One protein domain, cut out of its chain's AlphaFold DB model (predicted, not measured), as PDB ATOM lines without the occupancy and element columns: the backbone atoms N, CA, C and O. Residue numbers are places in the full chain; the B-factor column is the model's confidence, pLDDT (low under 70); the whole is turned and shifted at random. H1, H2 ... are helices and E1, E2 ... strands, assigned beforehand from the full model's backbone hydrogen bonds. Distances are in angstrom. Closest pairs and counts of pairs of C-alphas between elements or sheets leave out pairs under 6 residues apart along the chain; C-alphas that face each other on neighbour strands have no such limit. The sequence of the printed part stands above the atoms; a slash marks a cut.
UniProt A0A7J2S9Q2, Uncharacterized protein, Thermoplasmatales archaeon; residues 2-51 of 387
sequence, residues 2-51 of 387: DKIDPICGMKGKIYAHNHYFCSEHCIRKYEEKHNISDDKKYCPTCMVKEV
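AT A GLANCE: This is residues 2 to 51 of the 387 residues of an uncharacterized protein of Thermoplasmatales archaeon (UniProt A0A7J2S9Q2). With little regular structure, this is a small body in which a two-strand hairpin, E1 and E2, sits next to one short helix, H1, and a tail that sticks out at residues 45 to 51. The 50 printed residues hold E1, E2 and H1 in that order, with 16 in these mixed elements; the sheet E1 - E2 is antiparallel. The whole is only just compact, close to loose, with a radius of gyration of the C-alphas of 11.5 A and spans of 36 by 23 by 16 A.

IN THESE COORDINATES: E1, residues 14 to 16, begins at C-alpha 14 (-39.640, -28.712, -32.409). E2 is residues 19 to 21. H1, residues 24 to 33, is 14.2 A long and ends at C-alpha 33 (-31.710, -28.311, -48.571).

HOW THE PARTS SIT: The hairpin E1 and E2 has N 14 and O 21 at 3.0 A, within hydrogen-bond range. The closest C-alphas of E2 and H1 are Phe 21 and Ile 27, 6.4 A apart. In H1 every O i to N i+4 pair is within range.

THE WHOLE: The printed part has no cut. Both links are tight. Confidence is under 70 at residues 2, 38 to 39 and 43 to 51.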
ATOM      1  N   ASP A   2     -50.131 -31.731 -39.928       58.03
ATOM      2  CA  ASP A   2     -49.469 -32.945 -39.472       58.03
ATOM      3  C   ASP A   2     -48.168 -32.565 -38.768       58.03
ATOM      4  O   ASP A   2     -47.331 -31.849 -39.317       58.03
ATOM      5  N   LYS A   3     -48.008 -33.006 -37.516       80.88
ATOM      6  CA  LYS A   3     -46.771 -32.818 -36.742       80.88
ATOM      7  C   LYS A   3     -45.703 -33.786 -37.239       80.88
ATOM      8  O   LYS A   3     -45.125 -34.495 -36.431       80.88
ATOM      9  N   ILE A   4     -45.525 -33.909 -38.546       73.38
ATOM     10  CA  ILE A   4     -44.621 -34.868 -39.168       73.38
ATOM     11  C   ILE A   4     -43.452 -34.081 -39.750       73.38
ATOM     12  O   ILE A   4     -43.642 -33.100 -40.466       73.38
ATOM     13  N   ASP A   5     -42.246 -34.503 -39.395       80.75
ATOM     14  CA  ASP A   5     -41.004 -33.897 -39.842       80.75
ATOM     15  C   ASP A   5     -40.819 -34.106 -41.352       80.75
ATOM     16  O   ASP A   5     -40.837 -35.252 -41.810       80.75
ATOM     17  N   PRO A   6     -40.619 -33.030 -42.135       81.12
ATOM     18  CA  PRO A   6     -40.504 -33.104 -43.591       81.12
ATOM     19  C   PRO A   6     -39.196 -33.751 -44.081       81.12
ATOM     20  O   PRO A   6     -39.064 -34.055 -45.265       81.12
ATOM     21  N   ILE A   7     -38.212 -33.940 -43.201       84.12
ATOM     22  CA  ILE A   7     -36.926 -34.588 -43.474       84.12
ATOM     23  C   ILE A   7     -36.941 -36.050 -43.032       84.12
ATOM     24  O   ILE A   7     -36.513 -36.912 -43.798       84.12
ATOM     25  N   CYS A   8     -37.386 -36.326 -41.802       78.31
ATOM     26  CA  CYS A   8     -37.277 -37.658 -41.190       78.31
ATOM     27  C   CYS A   8     -38.596 -38.458 -41.194       78.31
ATOM     28  O   CYS A   8     -38.581 -39.651 -40.899       78.31
ATOM     29  N   GLY A   9     -39.742 -37.829 -41.489       75.94
ATOM     30  CA  GLY A   9     -41.064 -38.470 -41.493       75.94
ATOM     31  C   GLY A   9     -41.596 -38.858 -40.106       75.94
ATOM     32  O   GLY A   9     -42.624 -39.523 -39.999       75.94
ATOM     33  N   MET A  10     -40.912 -38.468 -39.027       73.56
ATOM     34  CA  MET A  10     -41.311 -38.783 -37.651       73.56
ATOM     35  C   MET A  10     -42.176 -37.685 -37.048       73.56
ATOM     36  O   MET A  10     -42.197 -36.555 -37.525       73.56
ATOM     37  N   LYS A  11     -42.849 -37.988 -35.934       78.00
ATOM     38  CA  LYS A  11     -43.634 -36.989 -35.212       78.00
ATOM     39  C   LYS A  11     -42.720 -35.911 -34.608       78.00
ATOM     40  O   LYS A  11     -42.029 -36.161 -33.622       78.00
ATOM     41  N   GLY A  12     -42.720 -34.722 -35.197       76.88
ATOM     42  CA  GLY A  12     -41.918 -33.584 -34.782       76.88
ATOM     43  C   GLY A  12     -42.441 -32.918 -33.510       76.88
ATOM     44  O   GLY A  12     -43.649 -32.809 -33.275       76.88
ATOM     45  N   LYS A  13     -41.504 -32.468 -32.676       76.38
ATOM     46  CA  LYS A  13     -41.763 -31.757 -31.413       76.38
ATOM     47  C   LYS A  13     -41.249 -30.318 -31.436       76.38
ATOM     48  O   LYS A  13     -41.733 -29.505 -30.657       76.38
ATOM     49  N   ILE A  14     -40.300 -30.013 -32.319       74.56
ATOM     50  CA  ILE A  14     -39.640 -28.712 -32.409       74.56
ATOM     51  C   ILE A  14     -40.263 -27.946 -33.573       74.56
ATOM     52  O   ILE A  14     -40.189 -28.405 -34.706       74.56
ATOM     53  N   TYR A  15     -40.902 -26.809 -33.320       81.25
ATOM     54  CA  TYR A  15     -41.502 -26.012 -34.389       81.25
ATOM     55  C   TYR A  15     -40.488 -24.989 -34.915       81.25
ATOM     56  O   TYR A  15     -40.036 -24.123 -34.169       81.25
ATOM     57  N   ALA A  16     -40.126 -25.102 -36.189       81.75
ATOM     58  CA  ALA A  16     -39.206 -24.203 -36.887       81.75
ATOM     59  C   ALA A  16     -39.637 -24.092 -38.353       81.75
ATOM     60  O   ALA A  16     -40.272 -25.010 -38.857       81.75
ATOM     61  N   HIS A  17     -39.329 -23.001 -39.062       84.75
ATOM     62  CA  HIS A  17     -39.582 -22.877 -40.517       84.75
ATOM     63  C   HIS A  17     -40.980 -23.343 -40.983       84.75
ATOM     64  O   HIS A  17     -41.129 -23.955 -42.040       84.75
ATOM     65  N   ASN A  18     -42.010 -23.095 -40.164       85.25
ATOM     66  CA  ASN A  18     -43.401 -23.519 -40.372       85.25
ATOM     67  C   ASN A  18     -43.654 -25.048 -40.440       85.25
ATOM     68  O   ASN A  18     -44.709 -25.483 -40.898       85.25
ATOM     69  N   HIS A  19     -42.715 -25.864 -39.957       86.19
ATOM     70  CA  HIS A  19     -42.797 -27.322 -39.882       86.19
ATOM     71  C   HIS A  19     -42.464 -27.817 -38.465       86.19
ATOM     72  O   HIS A  19     -41.845 -27.121 -37.659       86.19
ATOM     73  N   TYR A  20     -42.887 -29.040 -38.142       82.50
ATOM     74  CA  TYR A  20     -42.530 -29.701 -36.885       82.50
ATOM     75  C   TYR A  20     -41.382 -30.674 -37.123       82.50
ATOM     76  O   TYR A  20     -41.568 -31.644 -37.840       82.50
ATOM     77  N   PHE A  21     -40.243 -30.478 -36.470       81.44
ATOM     78  CA  PHE A  21     -39.043 -31.296 -36.610       81.44
ATOM     79  C   PHE A  21     -38.816 -32.253 -35.431       81.44
ATOM     80  O   PHE A  21     -39.191 -31.975 -34.285       81.44
ATOM     81  N   CYS A  22     -38.207 -33.404 -35.716       79.31
ATOM     82  CA  CYS A  22     -37.873 -34.469 -34.777       79.31
ATOM     83  C   CYS A  22     -36.552 -34.200 -34.034       79.31
ATOM     84  O   CYS A  22     -36.392 -34.651 -32.901       79.31
ATOM     85  N   SER A  23     -35.630 -33.430 -34.624       74.81
ATOM     86  CA  SER A  23     -34.350 -33.042 -34.011       74.81
ATOM     87  C   SER A  23     -33.762 -31.771 -34.640       74.81
ATOM     88  O   SER A  23     -34.092 -31.424 -35.774       74.81
ATOM     89  N   GLU A  24     -32.831 -31.105 -33.946       77.25
ATOM     90  CA  GLU A  24     -32.066 -29.967 -34.498       77.25
ATOM     91  C   GLU A  24     -31.252 -30.350 -35.744       77.25
ATOM     92  O   GLU A  24     -31.046 -29.536 -36.643       77.25
ATOM     93  N   HIS A  25     -30.844 -31.619 -35.846       74.81
ATOM     94  CA  HIS A  25     -30.205 -32.150 -37.045       74.81
ATOM     95  C   HIS A  25     -31.133 -32.084 -38.267       74.81
ATOM     96  O   HIS A  25     -30.693 -31.702 -39.351       74.81
ATOM     97  N   CYS A  26     -32.420 -32.405 -38.099       77.56
ATOM     98  CA  CYS A  26     -33.394 -32.320 -39.187       77.56
ATOM     99  C   CYS A  26     -33.669 -30.870 -39.588       77.56
ATOM    100  O   CYS A  26     -33.811 -30.594 -40.775       77.56
ATOM    101  N   ILE A  27     -33.634 -29.940 -38.631       82.69
ATOM    102  CA  ILE A  27     -33.736 -28.501 -38.904       82.69
ATOM    103  C   ILE A  27     -32.548 -28.024 -39.748       82.69
ATOM    104  O   ILE A  27     -32.757 -27.452 -40.814       82.69
ATOM    105  N   ARG A  28     -31.308 -28.347 -39.355       81.88
ATOM    106  CA  ARG A  28     -30.108 -28.003 -40.144       81.88
ATOM    107  C   ARG A  28     -30.130 -28.613 -41.545       81.88
ATOM    108  O   ARG A  28     -29.816 -27.935 -42.515       81.88
ATOM    109  N   LYS A  29     -30.538 -29.878 -41.671       81.25
ATOM    110  CA  LYS A  29     -30.641 -30.559 -42.972       81.25
ATOM    111  C   LYS A  29     -31.736 -29.945 -43.854       81.25
ATOM    112  O   LYS A  29     -31.587 -29.890 -45.073       81.25
ATOM    113  N   TYR A  30     -32.824 -29.465 -43.253       85.38
ATOM    114  CA  TYR A  30     -33.868 -28.713 -43.946       85.38
ATOM    115  C   TYR A  30     -33.364 -27.349 -44.430       85.38
ATOM    116  O   TYR A  30     -33.607 -27.001 -45.585       85.38
ATOM    117  N   GLU A  31     -32.625 -26.620 -43.590       87.06
ATOM    118  CA  GLU A  31     -31.998 -25.334 -43.925       87.06
ATOM    119  C   GLU A  31     -30.979 -25.458 -45.061       87.06
ATOM    120  O   GLU A  31     -31.006 -24.655 -45.990       87.06
ATOM    121  N   GLU A  32     -30.130 -26.491 -45.022       83.50
ATOM    122  CA  GLU A  32     -29.166 -26.803 -46.084       83.50
ATOM    123  C   GLU A  32     -29.874 -27.137 -47.405       83.50
ATOM    124  O   GLU A  32     -29.476 -26.656 -48.462       83.50
ATOM    125  N   LYS A  33     -30.964 -27.918 -47.364       87.06
ATOM    126  CA  LYS A  33     -31.710 -28.311 -48.571       87.06
ATOM    127  C   LYS A  33     -32.479 -27.152 -49.215       87.06
ATOM    128  O   LYS A  33     -32.717 -27.189 -50.419       87.06
ATOM    129  N   HIS A  34     -32.865 -26.143 -48.434       86.94
ATOM    130  CA  HIS A  34     -33.643 -24.991 -48.905       86.94
ATOM    131  C   HIS A  34     -32.820 -23.697 -48.998       86.94
ATOM    132  O   HIS A  34     -33.403 -22.638 -49.222       86.94
ATOM    133  N   ASN A  35     -31.488 -23.770 -48.849       83.75
ATOM    134  CA  ASN A  35     -30.575 -22.620 -48.886       83.75
ATOM    135  C   ASN A  35     -31.059 -21.445 -48.015       83.75
ATOM    136  O   ASN A  35     -31.064 -20.291 -48.447       83.75
ATOM    137  N   ILE A  36     -31.496 -21.739 -46.788       82.06
ATOM    138  CA  ILE A  36     -31.944 -20.701 -45.855       82.06
ATOM    139  C   ILE A  36     -30.734 -19.857 -45.435       82.06
ATOM    140  O   ILE A  36     -29.693 -20.387 -45.043       82.06
ATOM    141  N   SER A  37     -30.881 -18.538 -45.544       74.75
ATOM    142  CA  SER A  37     -29.841 -17.563 -45.227       74.75
ATOM    143  C   SER A  37     -29.469 -17.584 -43.737       74.75
ATOM    144  O   SER A  37     -30.308 -17.876 -42.882       74.75
ATOM    145  N   ASP A  38     -28.198 -17.306 -43.419       66.94
ATOM    146  CA  ASP A  38     -27.641 -17.441 -42.060       66.94
ATOM    147  C   ASP A  38     -28.387 -16.615 -40.995       66.94
ATOM    148  O   ASP A  38     -28.452 -17.019 -39.837       66.94
ATOM    149  N   ASP A  39     -29.004 -15.502 -41.388       67.31
ATOM    150  CA  ASP A  39     -29.821 -14.614 -40.551       67.31
ATOM    151  C   ASP A  39     -31.185 -15.204 -40.159       67.31
ATOM    152  O   ASP A  39     -31.787 -14.770 -39.177       67.31
ATOM    153  N   LYS A  40     -31.679 -16.197 -40.907       70.56
ATOM    154  CA  LYS A  40     -32.985 -16.834 -40.681       70.56
ATOM    155  C   LYS A  40     -32.883 -18.234 -40.099       70.56
ATOM    156  O   LYS A  40     -33.918 -18.861 -39.882       70.56
ATOM    157  N   LYS A  41     -31.673 -18.737 -39.851       76.94
ATOM    158  CA  LYS A  41     -31.474 -20.066 -39.270       76.94
ATOM    159  C   LYS A  41     -32.112 -20.164 -37.890       76.94
ATOM    160  O   LYS A  41     -32.086 -19.232 -37.087       76.94
ATOM    161  N   TYR A  42     -32.693 -21.321 -37.626       72.88
ATOM    162  CA  TYR A  42     -33.310 -21.646 -36.359       72.88
ATOM    163  C   TYR A  42     -32.250 -21.612 -35.258       72.88
ATOM    164  O   TYR A  42     -31.340 -22.440 -35.207       72.88
ATOM    165  N   CYS A  43     -32.375 -20.630 -34.369       63.75
ATOM    166  CA  CYS A  43     -31.503 -20.464 -33.222       63.75
ATOM    167  C   CYS A  43     -32.251 -20.929 -31.962       63.75
ATOM    168  O   CYS A  43     -33.095 -20.188 -31.450       63.75
ATOM    169  N   PRO A  44     -31.953 -22.125 -31.421       59.31
ATOM    170  CA  PRO A  44     -32.548 -22.585 -30.161       59.31
ATOM    171  C   PRO A  44     -32.165 -21.674 -28.978       59.31
ATOM    172  O   PRO A  44     -32.824 -21.659 -27.940       59.31
ATOM    173  N   THR A  45     -31.110 -20.873 -29.147       48.88
ATOM    174  CA  THR A  45     -30.466 -20.043 -28.123       48.88
ATOM    175  C   THR A  45     -31.081 -18.659 -27.892       48.88
ATOM    176  O   THR A  45     -30.522 -17.889 -27.117       48.88
ATOM    177  N   CYS A  46     -32.229 -18.323 -28.489       47.00
ATOM    178  CA  CYS A  46     -32.966 -17.109 -28.098       47.00
ATOM    179  C   CYS A  46     -33.763 -17.268 -26.789       47.00
ATOM    180  O   CYS A  46     -34.415 -16.318 -26.359       47.00
ATOM    181  N   MET A  47     -33.694 -18.421 -26.113       39.72
ATOM    182  CA  MET A  47     -34.010 -18.459 -24.686       39.72
ATOM    183  C   MET A  47     -32.905 -17.725 -23.931       39.72
ATOM    184  O   MET A  47     -31.754 -18.164 -23.919       39.72
ATOM    185  N   VAL A  48     -33.263 -16.606 -23.300       40.50
ATOM    186  CA  VAL A  48     -32.432 -15.943 -22.293       40.50
ATOM    187  C   VAL A  48     -31.968 -17.027 -21.328       40.50
ATOM    188  O   VAL A  48     -32.772 -17.615 -20.610       40.50
ATOM    189  N   LYS A  49     -30.672 -17.340 -21.361       43.47
ATOM    190  CA  LYS A  49     -30.047 -18.204 -20.369       43.47
ATOM    191  C   LYS A  49     -30.284 -17.491 -19.046       43.47
ATOM    192  O   LYS A  49     -29.660 -16.456 -18.821       43.47
ATOM    193  N   GLU A  50     -31.233 -17.956 -18.233       45.31
ATOM    194  CA  GLU A  50     -31.423 -17.417 -16.890       45.31
ATOM    195  C   GLU A  50     -30.088 -17.596 -16.175       45.31
ATOM    196  O   GLU A  50     -29.688 -18.703 -15.810       45.31
ATOM    197  N   VAL A  51     -29.321 -16.510 -16.093       56.88
ATOM    198  CA  VAL A  51     -28.032 -16.515 -15.425       56.88
ATOM    199  C   VAL A  51     -28.375 -16.591 -13.952       56.88
ATOM    200  O   VAL A  51     -28.664 -15.576 -13.319       56.88
TER     201      VAL A  51